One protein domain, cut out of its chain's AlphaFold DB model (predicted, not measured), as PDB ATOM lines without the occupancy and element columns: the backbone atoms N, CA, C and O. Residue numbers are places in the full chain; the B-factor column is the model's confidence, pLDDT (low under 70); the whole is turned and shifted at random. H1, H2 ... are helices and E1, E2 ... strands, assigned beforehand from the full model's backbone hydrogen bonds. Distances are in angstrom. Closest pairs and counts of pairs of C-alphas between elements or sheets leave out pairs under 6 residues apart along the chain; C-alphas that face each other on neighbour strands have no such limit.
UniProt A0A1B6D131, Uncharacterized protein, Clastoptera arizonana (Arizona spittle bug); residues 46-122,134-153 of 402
ATOM      1  N   ALA A  46     -34.619  -2.121  14.996       76.31
ATOM      2  CA  ALA A  46     -33.813  -0.938  14.761       76.31
ATOM      3  C   ALA A  46     -32.329  -1.147  15.100       76.31
ATOM      4  O   ALA A  46     -31.472  -0.644  14.376       76.31
ATOM      5  N   GLU A  47     -32.012  -1.898  16.157       78.75
ATOM      6  CA  GLU A  47     -30.627  -2.207  16.527       78.75
ATOM      7  C   GLU A  47     -30.001  -3.162  15.513       78.75
ATOM      8  O   GLU A  47     -28.890  -2.926  15.037       78.75
ATOM      9  N   VAL A  48     -30.756  -4.180  15.087       78.75
ATOM     10  CA  VAL A  48     -30.320  -5.092  14.023       78.75
ATOM     11  C   VAL A  48     -30.098  -4.323  12.721       78.75
ATOM     12  O   VAL A  48     -29.060  -4.496  12.087       78.75
ATOM     13  N   ALA A  49     -31.009  -3.422  12.338       82.38
ATOM     14  CA  ALA A  49     -30.872  -2.605  11.133       82.38
ATOM     15  C   ALA A  49     -29.581  -1.768  11.143       82.38
ATOM     16  O   ALA A  49     -28.881  -1.716  10.131       82.38
ATOM     17  N   GLN A  50     -29.222  -1.166  12.284       85.12
ATOM     18  CA  GLN A  50     -27.999  -0.366  12.422       85.12
ATOM     19  C   GLN A  50     -26.721  -1.167  12.141       85.12
ATOM     20  O   GLN A  50     -25.775  -0.612  11.580       85.12
ATOM     21  N   LEU A  51     -26.702  -2.470  12.445       84.00
ATOM     22  CA  LEU A  51     -25.551  -3.342  12.171       84.00
ATOM     23  C   LEU A  51     -25.284  -3.542  10.672       84.00
ATOM     24  O   LEU A  51     -24.164  -3.894  10.301       84.00
ATOM     25  N   PHE A  52     -26.278  -3.313   9.809       88.75
ATOM     26  CA  PHE A  52     -26.145  -3.447   8.356       88.75
ATOM     27  C   PHE A  52     -26.054  -2.107   7.619       88.75
ATOM     28  O   PHE A  52     -25.827  -2.091   6.411       88.75
ATOM     29  N   GLN A  53     -26.233  -0.971   8.294       92.88
ATOM     30  CA  GLN A  53     -26.279   0.319   7.610       92.88
ATOM     31  C   GLN A  53     -24.931   0.691   6.988       92.88
ATOM     32  O   GLN A  53     -23.874   0.654   7.622       92.88
ATOM     33  N   CYS A  54     -24.980   1.145   5.734       94.44
ATOM     34  CA  CYS A  54     -23.833   1.759   5.088       94.44
ATOM     35  C   CYS A  54     -23.426   3.019   5.859       94.44
ATOM     36  O   CYS A  54     -24.214   3.957   5.999       94.44
ATOM     37  N   VAL A  55     -22.168   3.107   6.293       94.38
ATOM     38  CA  VAL A  55     -21.694   4.255   7.079       94.38
ATOM     39  C   VAL A  55     -21.809   5.590   6.349       94.38
ATOM     40  O   VAL A  55     -21.884   6.625   7.014       94.38
ATOM     41  N   ARG A  56     -21.860   5.563   5.009       93.31
ATOM     42  CA  ARG A  56     -21.904   6.745   4.143       93.31
ATOM     43  C   ARG A  56     -23.331   7.182   3.806       93.31
ATOM     44  O   ARG A  56     -23.699   8.296   4.153       93.31
ATOM     45  N   CYS A  57     -24.129   6.336   3.153       94.25
ATOM     46  CA  CYS A  57     -25.495   6.708   2.753       94.25
ATOM     47  C   CYS A  57     -26.564   6.397   3.803       94.25
ATOM     48  O   CYS A  57     -27.720   6.728   3.575       94.25
ATOM     49  N   LYS A  58     -26.200   5.740   4.915       92.75
ATOM     50  CA  LYS A  58     -27.104   5.278   5.986       92.75
ATOM     51  C   LYS A  58     -28.186   4.285   5.552       92.75
ATOM     52  O   LYS A  58     -28.928   3.798   6.392       92.75
ATOM     53  N   ASN A  59     -28.208   3.897   4.279       91.44
ATOM     54  CA  ASN A  59     -29.099   2.861   3.778       91.44
ATOM     55  C   ASN A  59     -28.541   1.469   4.084       91.44
ATOM     56  O   ASN A  59     -27.336   1.225   3.951       91.44
ATOM     57  N   THR A  60     -29.436   0.551   4.433       89.25
ATOM     58  CA  THR A  60     -29.149  -0.882   4.535       89.25
ATOM     59  C   THR A  60     -29.006  -1.460   3.119       89.25
ATOM     60  O   THR A  60     -29.957  -1.393   2.339       89.25
ATOM     61  N   PRO A  61     -27.826  -1.967   2.719       87.38
ATOM     62  CA  PRO A  61     -27.638  -2.556   1.403       87.38
ATOM     63  C   PRO A  61     -28.442  -3.852   1.280       87.38
ATOM     64  O   PRO A  61     -28.327  -4.743   2.112       87.38
ATOM     65  N   MET A  62     -29.221  -3.960   0.205       83.50
ATOM     66  CA  MET A  62     -30.010  -5.160  -0.121       83.50
ATOM     67  C   MET A  62     -29.258  -6.135  -1.024       83.50
ATOM     68  O   MET A  62     -29.713  -7.247  -1.274       83.50
ATOM     69  N   THR A  63     -28.121  -5.703  -1.562       83.31
ATOM     70  CA  THR A  63     -27.352  -6.457  -2.542       83.31
ATOM     71  C   THR A  63     -25.878  -6.462  -2.170       83.31
ATOM     72  O   THR A  63     -25.318  -5.463  -1.711       83.31
ATOM     73  N   ALA A  64     -25.248  -7.613  -2.387       82.56
ATOM     74  CA  ALA A  64     -23.801  -7.728  -2.405       82.56
ATOM     75  C   ALA A  64     -23.222  -6.939  -3.604       82.56
ATOM     76  O   ALA A  64     -23.891  -6.810  -4.635       82.56
ATOM     77  N   PRO A  65     -21.968  -6.461  -3.522       85.69
ATOM     78  CA  PRO A  65     -21.037  -6.649  -2.409       85.69
ATOM     79  C   PRO A  65     -21.166  -5.610  -1.281       85.69
ATOM     80  O   PRO A  65     -21.548  -4.458  -1.501       85.69
ATOM     81  N   ILE A  66     -20.775  -6.014  -0.070       90.94
ATOM     82  CA  ILE A  66     -20.682  -5.147   1.112       90.94
ATOM     83  C   ILE A  66     -19.235  -5.084   1.558       90.94
ATOM     84  O   ILE A  66     -18.639  -6.091   1.937       90.94
ATOM     85  N   HIS A  67     -18.670  -3.884   1.536       93.31
ATOM     86  CA  HIS A  67     -17.273  -3.650   1.878       93.31
ATOM     87  C   HIS A  67     -17.148  -3.319   3.359       93.31
ATOM     88  O   HIS A  67     -17.966  -2.570   3.890       93.31
ATOM     89  N   ILE A  68     -16.133  -3.854   4.036       94.69
ATOM     90  CA  ILE A  68     -15.941  -3.678   5.480       94.69
ATOM     91  C   ILE A  68     -14.525  -3.213   5.832       94.69
ATOM     92  O   ILE A  68     -13.545  -3.601   5.191       94.69
ATOM     93  N   CYS A  69     -14.418  -2.319   6.814       94.38
ATOM     94  CA  CYS A  69     -13.135  -1.845   7.333       94.38
ATOM     95  C   CYS A  69     -12.708  -2.640   8.583       94.38
ATOM     96  O   CYS A  69     -13.536  -3.323   9.184       94.38
ATOM     97  N   PRO A  70     -11.453  -2.506   9.055       88.56
ATOM     98  CA  PRO A  70     -10.947  -3.254  10.204       88.56
ATOM     99  C   PRO A  70     -11.691  -3.043  11.531       88.56
ATOM    100  O   PRO A  70     -11.475  -3.772  12.493       88.56
ATOM    101  N   ASN A  71     -12.521  -2.007  11.622       88.69
ATOM    102  CA  ASN A  71     -13.299  -1.719  12.824       88.69
ATOM    103  C   ASN A  71     -14.750  -2.213  12.700       88.69
ATOM    104  O   ASN A  71     -15.574  -1.869  13.536       88.69
ATOM    105  N   GLY A  72     -15.082  -2.967  11.647       89.31
ATOM    106  CA  GLY A  72     -16.420  -3.517  11.435       89.31
ATOM    107  C   GLY A  72     -17.411  -2.587  10.723       89.31
ATOM    108  O   GLY A  72     -18.553  -2.978  10.499       89.31
ATOM    109  N   HIS A  73     -17.005  -1.373  10.331       93.88
ATOM    110  CA  HIS A  73     -17.865  -0.443   9.593       93.88
ATOM    111  C   HIS A  73     -18.086  -0.900   8.150       93.88
ATOM    112  O   HIS A  73     -17.125  -1.235   7.454       93.88
ATOM    113  N   GLN A  74     -19.334  -0.841   7.685       94.69
ATOM    114  CA  GLN A  74     -19.745  -1.363   6.382       94.69
ATOM    115  C   GLN A  74     -20.061  -0.243   5.381       94.69
ATOM    116  O   GLN A  74     -20.606   0.796   5.745       94.69
ATOM    117  N   SER A  75     -19.752  -0.459   4.103       95.12
ATOM    118  CA  SER A  75     -20.140   0.402   2.983       95.12
ATOM    119  C   SER A  75     -20.791  -0.425   1.881       95.12
ATOM    120  O   SER A  75     -20.258  -1.455   1.470       95.12
ATOM    121  N   CYS A  76     -21.918   0.056   1.357       95.06
ATOM    122  CA  CYS A  76     -22.536  -0.535   0.173       95.06
ATOM    123  C   CYS A  76     -21.656  -0.343  -1.073       95.06
ATOM    124  O   CYS A  76     -20.809   0.559  -1.116       95.06
ATOM    125  N   ASP A  77     -21.872  -1.167  -2.100       94.25
ATOM    126  CA  ASP A  77     -21.068  -1.156  -3.327       94.25
ATOM    127  C   ASP A  77     -21.072   0.197  -4.055       94.25
ATOM    128  O   ASP A  77     -20.031   0.658  -4.520       94.25
ATOM    129  N   SER A  78     -22.215   0.890  -4.100       94.69
ATOM    130  CA  SER A  78     -22.315   2.212  -4.739       94.69
ATOM    131  C   SER A  78     -21.498   3.282  -4.000       94.69
ATOM    132  O   SER A  78     -20.783   4.071  -4.624       94.69
ATOM    133  N   CYS A  79     -21.540   3.279  -2.665       94.69
ATOM    134  CA  CYS A  79     -20.736   4.174  -1.826       94.69
ATOM    135  C   CYS A  79     -19.245   3.825  -1.852       94.69
ATOM    136  O   CYS A  79     -18.401   4.714  -1.765       94.69
ATOM    137  N   TYR A  80     -18.914   2.543  -1.989       93.81
ATOM    138  CA  TYR A  80     -17.533   2.102  -2.101       93.81
ATOM    139  C   TYR A  80     -16.932   2.487  -3.455       93.81
ATOM    140  O   TYR A  80     -15.860   3.069  -3.501       93.81
ATOM    141  N   LYS A  81     -17.638   2.266  -4.571       93.50
ATOM    142  CA  LYS A  81     -17.157   2.647  -5.913       93.50
ATOM    143  C   LYS A  81     -16.878   4.144  -6.057       93.50
ATOM    144  O   LYS A  81     -15.976   4.523  -6.794       93.50
ATOM    145  N   THR A  82     -17.635   4.982  -5.352       92.88
ATOM    146  CA  THR A  82     -17.415   6.436  -5.330       92.88
ATOM    147  C   THR A  82     -16.255   6.842  -4.420       92.88
ATOM    148  O   THR A  82     -15.562   7.812  -4.717       92.88
ATOM    149  N   HIS A  83     -16.002   6.094  -3.339       86.12
ATOM    150  CA  HIS A  83     -14.950   6.389  -2.362       86.12
ATOM    151  C   HIS A  83     -14.281   5.102  -1.834       86.12
ATOM    152  O   HIS A  83     -14.523   4.707  -0.690       86.12
ATOM    153  N   PRO A  84     -13.434   4.445  -2.644       76.94
ATOM    154  CA  PRO A  84     -13.043   3.046  -2.424       76.94
ATOM    155  C   PRO A  84     -11.973   2.832  -1.355       76.94
ATOM    156  O   PRO A  84     -11.649   1.694  -1.035       76.94
ATOM    157  N   LEU A  85     -11.392   3.901  -0.817       83.56
ATOM    158  CA  LEU A  85     -10.221   3.780   0.042       83.56
ATOM    159  C   LEU A  85     -10.617   3.874   1.508       83.56
ATOM    160  O   LEU A  85     -10.475   2.885   2.209       83.56
ATOM    161  N   GLU A  86     -11.213   4.978   1.959       92.69
ATOM    162  CA  GLU A  86     -11.304   5.270   3.392       92.69
ATOM    163  C   GLU A  86     -12.725   5.209   3.969       92.69
ATOM    164  O   GLU A  86     -13.692   5.783   3.453       92.69
ATOM    165  N   CYS A  87     -12.842   4.539   5.115       93.94
ATOM    166  CA  CYS A  87     -14.050   4.508   5.922       93.94
ATOM    167  C   CYS A  87     -14.297   5.869   6.584       93.94
ATOM    168  O   CYS A  87     -13.555   6.267   7.479       93.94
ATOM    169  N   ILE A  88     -15.407   6.532   6.242       93.56
ATOM    170  CA  ILE A  88     -15.748   7.868   6.767       93.56
ATOM    171  C   ILE A  88     -15.887   7.916   8.299       93.56
ATOM    172  O   ILE A  88     -15.651   8.955   8.903       93.56
ATOM    173  N   SER A  89     -16.230   6.793   8.938       92.00
ATOM    174  CA  SER A  89     -16.390   6.724  10.396       92.00
ATOM    175  C   SER A  89     -15.075   6.617  11.173       92.00
ATOM    176  O   SER A  89     -15.042   6.989  12.339       92.00
ATOM    177  N   CYS A  90     -14.000   6.077  10.587       93.25
ATOM    178  CA  CYS A  90     -12.760   5.814  11.335       93.25
ATOM    179  C   CYS A  90     -11.453   6.087  10.576       93.25
ATOM    180  O   CYS A  90     -10.384   5.824  11.121       93.25
ATOM    181  N   GLY A  91     -11.519   6.548   9.326       92.38
ATOM    182  CA  GLY A  91     -10.364   6.870   8.481       92.38
ATOM    183  C   GLY A  91      -9.536   5.669   8.008       92.38
ATOM    184  O   GLY A  91      -8.541   5.851   7.322       92.38
ATOM    185  N   ARG A  92      -9.900   4.431   8.370       91.38
ATOM    186  CA  ARG A  92      -9.163   3.229   7.943       91.38
ATOM    187  C   ARG A  92      -9.600   2.757   6.567       91.38
ATOM    188  O   ARG A  92     -10.775   2.885   6.217       91.38
ATOM    189  N   ASN A  93      -8.676   2.117   5.854       93.81
ATOM    190  CA  ASN A  93      -8.992   1.542   4.560       93.81
ATOM    191  C   ASN A  93      -9.939   0.346   4.673       93.81
ATOM    192  O   ASN A  93      -9.825  -0.456   5.603       93.81
ATOM    193  N   PHE A  94     -10.867   0.216   3.729       92.75
ATOM    194  CA  PHE A  94     -11.670  -0.998   3.587       92.75
ATOM    195  C   PHE A  94     -10.760  -2.175   3.209       92.75
ATOM    196  O   PHE A  94      -9.886  -2.047   2.356       92.75
ATOM    197  N   VAL A  95     -10.942  -3.319   3.874       92.31
ATOM    198  CA  VAL A  95     -10.052  -4.491   3.730       92.31
ATOM    199  C   VAL A  95     -10.612  -5.572   2.812       92.31
ATOM    200  O   VAL A  95      -9.900  -6.511   2.469       92.31
ATOM    201  N   GLY A  96     -11.871  -5.450   2.395       90.75
ATOM    202  CA  GLY A  96     -12.503  -6.382   1.471       90.75
ATOM    203  C   GLY A  96     -14.001  -6.505   1.698       90.75
ATOM    204  O   GLY A  96     -14.629  -5.634   2.302       90.75
ATOM    205  N   ARG A  97     -14.565  -7.609   1.203       92.62
ATOM    206  CA  ARG A  97     -15.993  -7.922   1.309       92.62
ATOM    207  C   ARG A  97     -16.322  -8.617   2.625       92.62
ATOM    208  O   ARG A  97     -15.540  -9.435   3.108       92.62
ATOM    209  N   ASN A  98     -17.498  -8.338   3.173       88.31
ATOM    210  CA  ASN A  98     -18.047  -9.076   4.301       88.31
ATOM    211  C   ASN A  98     -18.938 -10.217   3.796       88.31
ATOM    212  O   ASN A  98     -20.159 -10.081   3.718       88.31
ATOM    213  N   SER A  99     -18.316 -11.351   3.469       85.56
ATOM    214  CA  SER A  99     -19.013 -12.539   2.957       85.56
ATOM    215  C   SER A  99     -20.090 -13.066   3.906       85.56
ATOM    216  O   SER A  99     -21.060 -13.673   3.453       85.56
ATOM    217  N   VAL A 100     -19.951 -12.833   5.214       82.94
ATOM    218  CA  VAL A 100     -20.930 -13.315   6.185       82.94
ATOM    219  C   VAL A 100     -22.167 -12.425   6.203       82.94
ATOM    220  O   VAL A 100     -23.274 -12.943   6.107       82.94
ATOM    221  N   THR A 101     -22.002 -11.099   6.226       83.75
ATOM    222  CA  THR A 101     -23.129 -10.164   6.057       83.75
ATOM    223  C   THR A 101     -23.840 -10.393   4.724       83.75
ATOM    224  O   THR A 101     -25.066 -10.431   4.683       83.75
ATOM    225  N   GLU A 102     -23.085 -10.608   3.643       87.50
ATOM    226  CA  GLU A 102     -23.649 -10.937   2.327       87.50
ATOM    227  C   GLU A 102     -24.458 -12.242   2.364       87.50
ATOM    228  O   GLU A 102     -25.565 -12.292   1.833       87.50
ATOM    229  N   SER A 103     -23.955 -13.281   3.039       84.69
ATOM    230  CA  SER A 103     -24.678 -14.545   3.217       84.69
ATOM    231  C   SER A 103     -25.948 -14.371   4.051       84.69
ATOM    232  O   SER A 103     -26.979 -14.962   3.727       84.69
ATOM    233  N   VAL A 104     -25.914 -13.544   5.098       84.50
ATOM    234  CA  VAL A 104     -27.104 -13.252   5.905       84.50
ATOM    235  C   VAL A 104     -28.160 -12.537   5.070       84.50
ATOM    236  O   VAL A 104     -29.308 -12.965   5.071       84.50
ATOM    237  N   LEU A 105     -27.782 -11.507   4.309       82.56
ATOM    238  CA  LEU A 105     -28.717 -10.783   3.444       82.56
ATOM    239  C   LEU A 105     -29.284 -11.663   2.332       82.56
ATOM    240  O   LEU A 105     -30.471 -11.584   2.046       82.56
ATOM    241  N   HIS A 106     -28.467 -12.543   1.746       84.31
ATOM    242  CA  HIS A 106     -28.924 -13.491   0.730       84.31
ATOM    243  C   HIS A 106     -29.958 -14.489   1.275       84.31
ATOM    244  O   HIS A 106     -30.848 -14.921   0.549       84.31
ATOM    245  N   ASN A 107     -29.836 -14.881   2.545       82.06
ATOM    246  CA  ASN A 107     -30.749 -15.829   3.188       82.06
ATOM    247  C   ASN A 107     -31.914 -15.150   3.925       82.06
ATOM    248  O   ASN A 107     -32.766 -15.837   4.488       82.06
ATOM    249  N   MET A 108     -31.948 -13.819   3.954       83.12
ATOM    250  CA  MET A 108     -33.006 -13.061   4.603       83.12
ATOM    251  C   MET A 108     -34.267 -13.082   3.741       83.12
ATOM    252  O   MET A 108     -34.198 -12.903   2.524       83.12
ATOM    253  N   GLN A 109     -35.435 -13.270   4.362       85.25
ATOM    254  CA  GLN A 109     -36.684 -13.170   3.612       85.25
ATOM    255  C   GLN A 109     -36.840 -11.759   3.017       85.25
ATOM    256  O   GLN A 109     -36.564 -10.774   3.713       85.25
ATOM    257  N   PRO A 110     -37.320 -11.628   1.764       80.19
ATOM    258  CA  PRO A 110     -37.479 -10.328   1.113       80.19
ATOM    259  C   PRO A 110     -38.317  -9.331   1.924       80.19
ATOM    260  O   PRO A 110     -38.005  -8.144   1.939       80.19
ATOM    261  N   SER A 111     -39.339  -9.812   2.638       83.25
ATOM    262  CA  SER A 111     -40.185  -9.012   3.534       83.25
ATOM    263  C   SER A 111     -39.396  -8.416   4.704       83.25
ATOM    264  O   SER A 111     -39.495  -7.220   4.965       83.25
ATOM    265  N   THR A 112     -38.566  -9.216   5.378       81.62
ATOM    266  CA  THR A 112     -37.695  -8.770   6.476       81.62
ATOM    267  C   THR A 112     -36.662  -7.761   5.989       81.62
ATOM    268  O   THR A 112     -36.438  -6.737   6.632       81.62
ATOM    269  N   ALA A 113     -36.065  -8.021   4.829       78.81
ATOM    270  CA  ALA A 113     -35.078  -7.136   4.233       78.81
ATOM    271  C   ALA A 113     -35.703  -5.772   3.868       78.81
ATOM    272  O   ALA A 113     -35.138  -4.723   4.179       78.81
ATOM    273  N   LEU A 114     -36.927  -5.774   3.323       80.75
ATOM    274  CA  LEU A 114     -37.697  -4.557   3.051       80.75
ATOM    275  C   LEU A 114     -37.992  -3.768   4.341       80.75
ATOM    276  O   LEU A 114     -37.755  -2.558   4.385       80.75
ATOM    277  N   LYS A 115     -38.415  -4.452   5.417       82.62
ATOM    278  CA  LYS A 115     -38.633  -3.837   6.740       82.62
ATOM    279  C   LYS A 115     -37.355  -3.159   7.252       82.62
ATOM    280  O   LYS A 115     -37.390  -1.980   7.595       82.62
ATOM    281  N   LEU A 116     -36.203  -3.834   7.198       80.25
ATOM    282  CA  LEU A 116     -34.917  -3.259   7.627       80.25
ATOM    283  C   LEU A 116     -34.491  -2.028   6.812       80.25
ATOM    284  O   LEU A 116     -33.832  -1.140   7.353       80.25
ATOM    285  N   THR A 117     -34.858  -1.948   5.529       75.06
ATOM    286  CA  THR A 117     -34.591  -0.753   4.708       75.06
ATOM    287  C   THR A 117     -35.527   0.412   5.001       75.06
ATOM    288  O   THR A 117     -35.103   1.563   4.905       75.06
ATOM    289  N   SER A 118     -36.774   0.132   5.394       78.06
ATOM    290  CA  SER A 118     -37.771   1.161   5.714       78.06
ATOM    291  C   SER A 118     -37.510   1.881   7.041       78.06
ATOM    292  O   SER A 118     -37.975   2.995   7.231       78.06
ATOM    293  N   ILE A 119     -36.677   1.307   7.916       74.81
ATOM    294  CA  ILE A 119     -36.284   1.890   9.214       74.81
ATOM    295  C   ILE A 119     -35.266   3.055   9.046       74.81
ATOM    296  O   ILE A 119     -34.758   3.625  10.012       74.81
ATOM    297  N   SER A 120     -34.948   3.457   7.808       51.28
ATOM    298  CA  SER A 120     -33.966   4.507   7.521       51.28
ATOM    299  C   SER A 120     -34.490   5.919   7.833       51.28
ATOM    300  O   SER A 120     -35.244   6.523   7.075       51.28
ATOM    301  N   SER A 121     -33.973   6.474   8.933       53.66
ATOM    302  CA  SER A 121     -34.004   7.878   9.374       53.66
ATOM    303  C   SER A 121     -35.369   8.506   9.724       53.66
ATOM    304  O   SER A 121     -36.066   9.044   8.877       53.66
ATOM    305  N   ARG A 122     -35.596   8.612  11.047       48.91
ATOM    306  CA  ARG A 122     -36.481   9.546  11.791       48.91
ATOM    307  C   ARG A 122     -37.949   9.203  12.049       48.91
ATOM    308  O   ARG A 122     -38.559   9.955  12.805       48.91
ATOM    309  N   ASP A 134     -36.208 -14.416  14.258       62.50
ATOM    310  CA  ASP A 134     -35.718 -15.791  14.422       62.50
ATOM    311  C   ASP A 134     -34.406 -15.801  15.246       62.50
ATOM    312  O   ASP A 134     -33.382 -15.286  14.772       62.50
ATOM    313  N   PRO A 135     -34.389 -16.413  16.448       51.22
ATOM    314  CA  PRO A 135     -33.198 -16.504  17.297       51.22
ATOM    315  C   PRO A 135     -31.989 -17.129  16.585       51.22
ATOM    316  O   PRO A 135     -30.838 -16.788  16.867       51.22
ATOM    317  N   MET A 136     -32.226 -18.016  15.612       53.22
ATOM    318  CA  MET A 136     -31.166 -18.642  14.824       53.22
ATOM    319  C   MET A 136     -30.500 -17.650  13.856       53.22
ATOM    320  O   MET A 136     -29.302 -17.769  13.579       53.22
ATOM    321  N   LEU A 137     -31.242 -16.665  13.343       56.66
ATOM    322  CA  LEU A 137     -30.711 -15.600  12.489       56.66
ATOM    323  C   LEU A 137     -29.841 -14.627  13.299       56.66
ATOM    324  O   LEU A 137     -28.753 -14.264  12.850       56.66
ATOM    325  N   LEU A 138     -30.277 -14.281  14.514       53.06
ATOM    326  CA  LEU A 138     -29.523 -13.450  15.459       53.06
ATOM    327  C   LEU A 138     -28.185 -14.101  15.840       53.06
ATOM    328  O   LEU A 138     -27.127 -13.491  15.698       53.06
ATOM    329  N   ALA A 139     -28.209 -15.384  16.207       54.69
ATOM    330  CA  ALA A 139     -26.999 -16.131  16.551       54.69
ATOM    331  C   ALA A 139     -26.019 -16.255  15.365       54.69
ATOM    332  O   ALA A 139     -24.798 -16.264  15.550       54.69
ATOM    333  N   LYS A 140     -26.530 -16.338  14.127       58.75
ATOM    334  CA  LYS A 140     -25.697 -16.300  12.912       58.75
ATOM    335  C   LYS A 140     -25.057 -14.927  12.713       58.75
ATOM    336  O   LYS A 140     -23.896 -14.872  12.312       58.75
ATOM    337  N   LEU A 141     -25.775 -13.847  13.017       53.50
ATOM    338  CA  LEU A 141     -25.289 -12.472  12.905       53.50
ATOM    339  C   LEU A 141     -24.214 -12.121  13.932       53.50
ATOM    340  O   LEU A 141     -23.187 -11.542  13.580       53.50
ATOM    341  N   GLU A 142     -24.395 -12.529  15.180       55.22
ATOM    342  CA  GLU A 142     -23.366 -12.354  16.203       55.22
ATOM    343  C   GLU A 142     -22.112 -13.163  15.858       55.22
ATOM    344  O   GLU A 142     -20.996 -12.637  15.881       55.22
ATOM    345  N   ARG A 143     -22.276 -14.423  15.432       57.34
ATOM    346  CA  ARG A 143     -21.156 -15.270  14.989       57.34
ATOM    347  C   ARG A 143     -20.409 -14.654  13.803       57.34
ATOM    348  O   ARG A 143     -19.180 -14.659  13.798       57.34
ATOM    349  N   ALA A 144     -21.138 -14.079  12.845       54.34
ATOM    350  CA  ALA A 144     -20.587 -13.346  11.709       54.34
ATOM    351  C   ALA A 144     -19.709 -12.168  12.141       54.34
ATOM    352  O   ALA A 144     -18.592 -11.995  11.647       54.34
ATOM    353  N   HIS A 145     -20.214 -11.376  13.086       54.38
ATOM    354  CA  HIS A 145     -19.518 -10.221  13.633       54.38
ATOM    355  C   HIS A 145     -18.215 -10.636  14.338       54.38
ATOM    356  O   HIS A 145     -17.144 -10.098  14.042       54.38
ATOM    357  N   TYR A 146     -18.274 -11.662  15.191       51.53
ATOM    358  CA  TYR A 146     -17.103 -12.195  15.892       51.53
ATOM    359  C   TYR A 146     -16.055 -12.805  14.949       51.53
ATOM    360  O   TYR A 146     -14.852 -12.586  15.126       51.53
ATOM    361  N   GLU A 147     -16.476 -13.558  13.933       55.00
ATOM    362  CA  GLU A 147     -15.567 -14.189  12.972       55.00
ATOM    363  C   GLU A 147     -14.872 -13.153  12.074       55.00
ATOM    364  O   GLU A 147     -13.675 -13.266  11.791       55.00
ATOM    365  N   HIS A 148     -15.577 -12.078  11.711       53.50
ATOM    366  CA  HIS A 148     -15.000 -10.950  10.988       53.50
ATOM    367  C   HIS A 148     -13.953 -10.186  11.818       53.50
ATOM    368  O   HIS A 148     -12.848  -9.932  11.323       53.50
ATOM    369  N   LEU A 149     -14.255  -9.863  13.084       48.41
ATOM    370  CA  LEU A 149     -13.289  -9.242  14.000       48.41
ATOM    371  C   LEU A 149     -12.024 -10.106  14.102       48.41
ATOM    372  O   LEU A 149     -10.911  -9.619  13.900       48.41
ATOM    373  N   ARG A 150     -12.190 -11.420  14.294       53.53
ATOM    374  CA  ARG A 150     -11.088 -12.392  14.361       53.53
ATOM    375  C   ARG A 150     -10.215 -12.403  13.100       53.53
ATOM    376  O   ARG A 150      -8.988 -12.428  13.209       53.53
ATOM    377  N   ASN A 151     -10.818 -12.403  11.913       52.94
ATOM    378  CA  ASN A 151     -10.082 -12.443  10.644       52.94
ATOM    379  C   ASN A 151      -9.340 -11.130  10.365       52.94
ATOM    380  O   ASN A 151      -8.208 -11.144   9.878       52.94
ATOM    381  N   THR A 152      -9.922 -10.005  10.769       47.59
ATOM    382  CA  THR A 152      -9.284  -8.690  10.698       47.59
ATOM    383  C   THR A 152      -8.046  -8.593  11.594       47.59
ATOM    384  O   THR A 152      -7.029  -8.022  11.193       47.59
ATOM    385  N   PHE A 153      -8.086  -9.176  12.795       48.81
ATOM    386  CA  PHE A 153      -6.914  -9.223  13.673       48.81
ATOM    387  C   PHE A 153      -5.788 -10.095  13.104       48.81
ATOM    388  O   PHE A 153      -4.620  -9.739  13.247       48.81
TER     389      PHE A 153
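This is residues 46 to 122 and 134 to 153 of the 402 residues of an uncharacterized protein of Clastoptera arizonana (Arizona spittle bug) (UniProt A0A1B6D131). A very small hairpin of two strands, E1 and E2, sits near the middle of four short helices and two long loops, and the one long helix, H5, runs along one side of this body, where it packs on H3. H4 lies toward one end of the longest axis, and the loop of residues 83 to 95 makes the other end. The printed part has 97 residues, with five named helices and two named strands in the order H1, E1, E2, H2, H3, H4, H5; the sheet, E1 - E2, is antiparallel and the class is mostly helix. The whole is compact, with a radius of gyration of the C-alphas of 12.7 A and spans of 34 by 30 by 21 A.

E1 is residues 66 to 68, 6.6 A from first to last C-alpha, and E2 is residues 74 to 76, 6.9 A. H2, residues 77 to 82, is 8.7 A long. H3, residues 99 to 107, is 12.2 A long, and H4, residues 110 to 118, is 12.4 A. H1, residues 46 to 52, is 10.3 A long and begins with C-alpha 46 at (-33.813, -0.938, 14.761). H5, residues 135 to 153, is 27.5 A long, from C-alpha 135 at (-33.198, -16.504, 17.297) to C-alpha 153 at (-6.914, -9.223, 13.673).

E1 and E2 form a hairpin, antiparallel at 150 degrees between their directions; N 67 and O 75 are 2.9 A apart and N 75 and O 67 2.8 A, both within hydrogen-bond range. Residues 67 to 68 of E1 also pair, antiparallel, with residues 96 to 97. The closest C-alphas of E1 and H2, those of Ile 66 and Asp 77, are 6.0 A apart; those of E1 and H3, Ile 66 and Glu 102, are 6.6 A apart. H3 and H5 touch, closest at the C-alphas of Val 100 and Ala 144, 5.5 A apart, with a shallow tilt of 18 degrees, opposite ways. H1 and H4 only just touch, with 3 pairs of C-alphas within 8 A, the closest being Ala 49 and Leu 116 at 5.4 A; they stand about perpendicular at 80 degrees. H3 and H4 are close but not clearly touching. H5 is apart from H1, H2 and H4. In H2, H3, H4 and H5 every O i to N i+4 pair is within hydrogen-bond range; in H1 it is 2 of 3.

The two C-alphas farthest apart are those of Thr 82 and Pro 135, at 35.9 A. Residues 123 to 133 are not printed, and C-alphas 122 and 134 are 25.5 A apart across this cut. The links from H1 to E1 and from H2 to H3 are long, with 13 and 16 residues. The mean pLDDT of the printed part is 79.6; residues 120 to 122 and 134 to 153 are under 70, and H5 has a mean of 53.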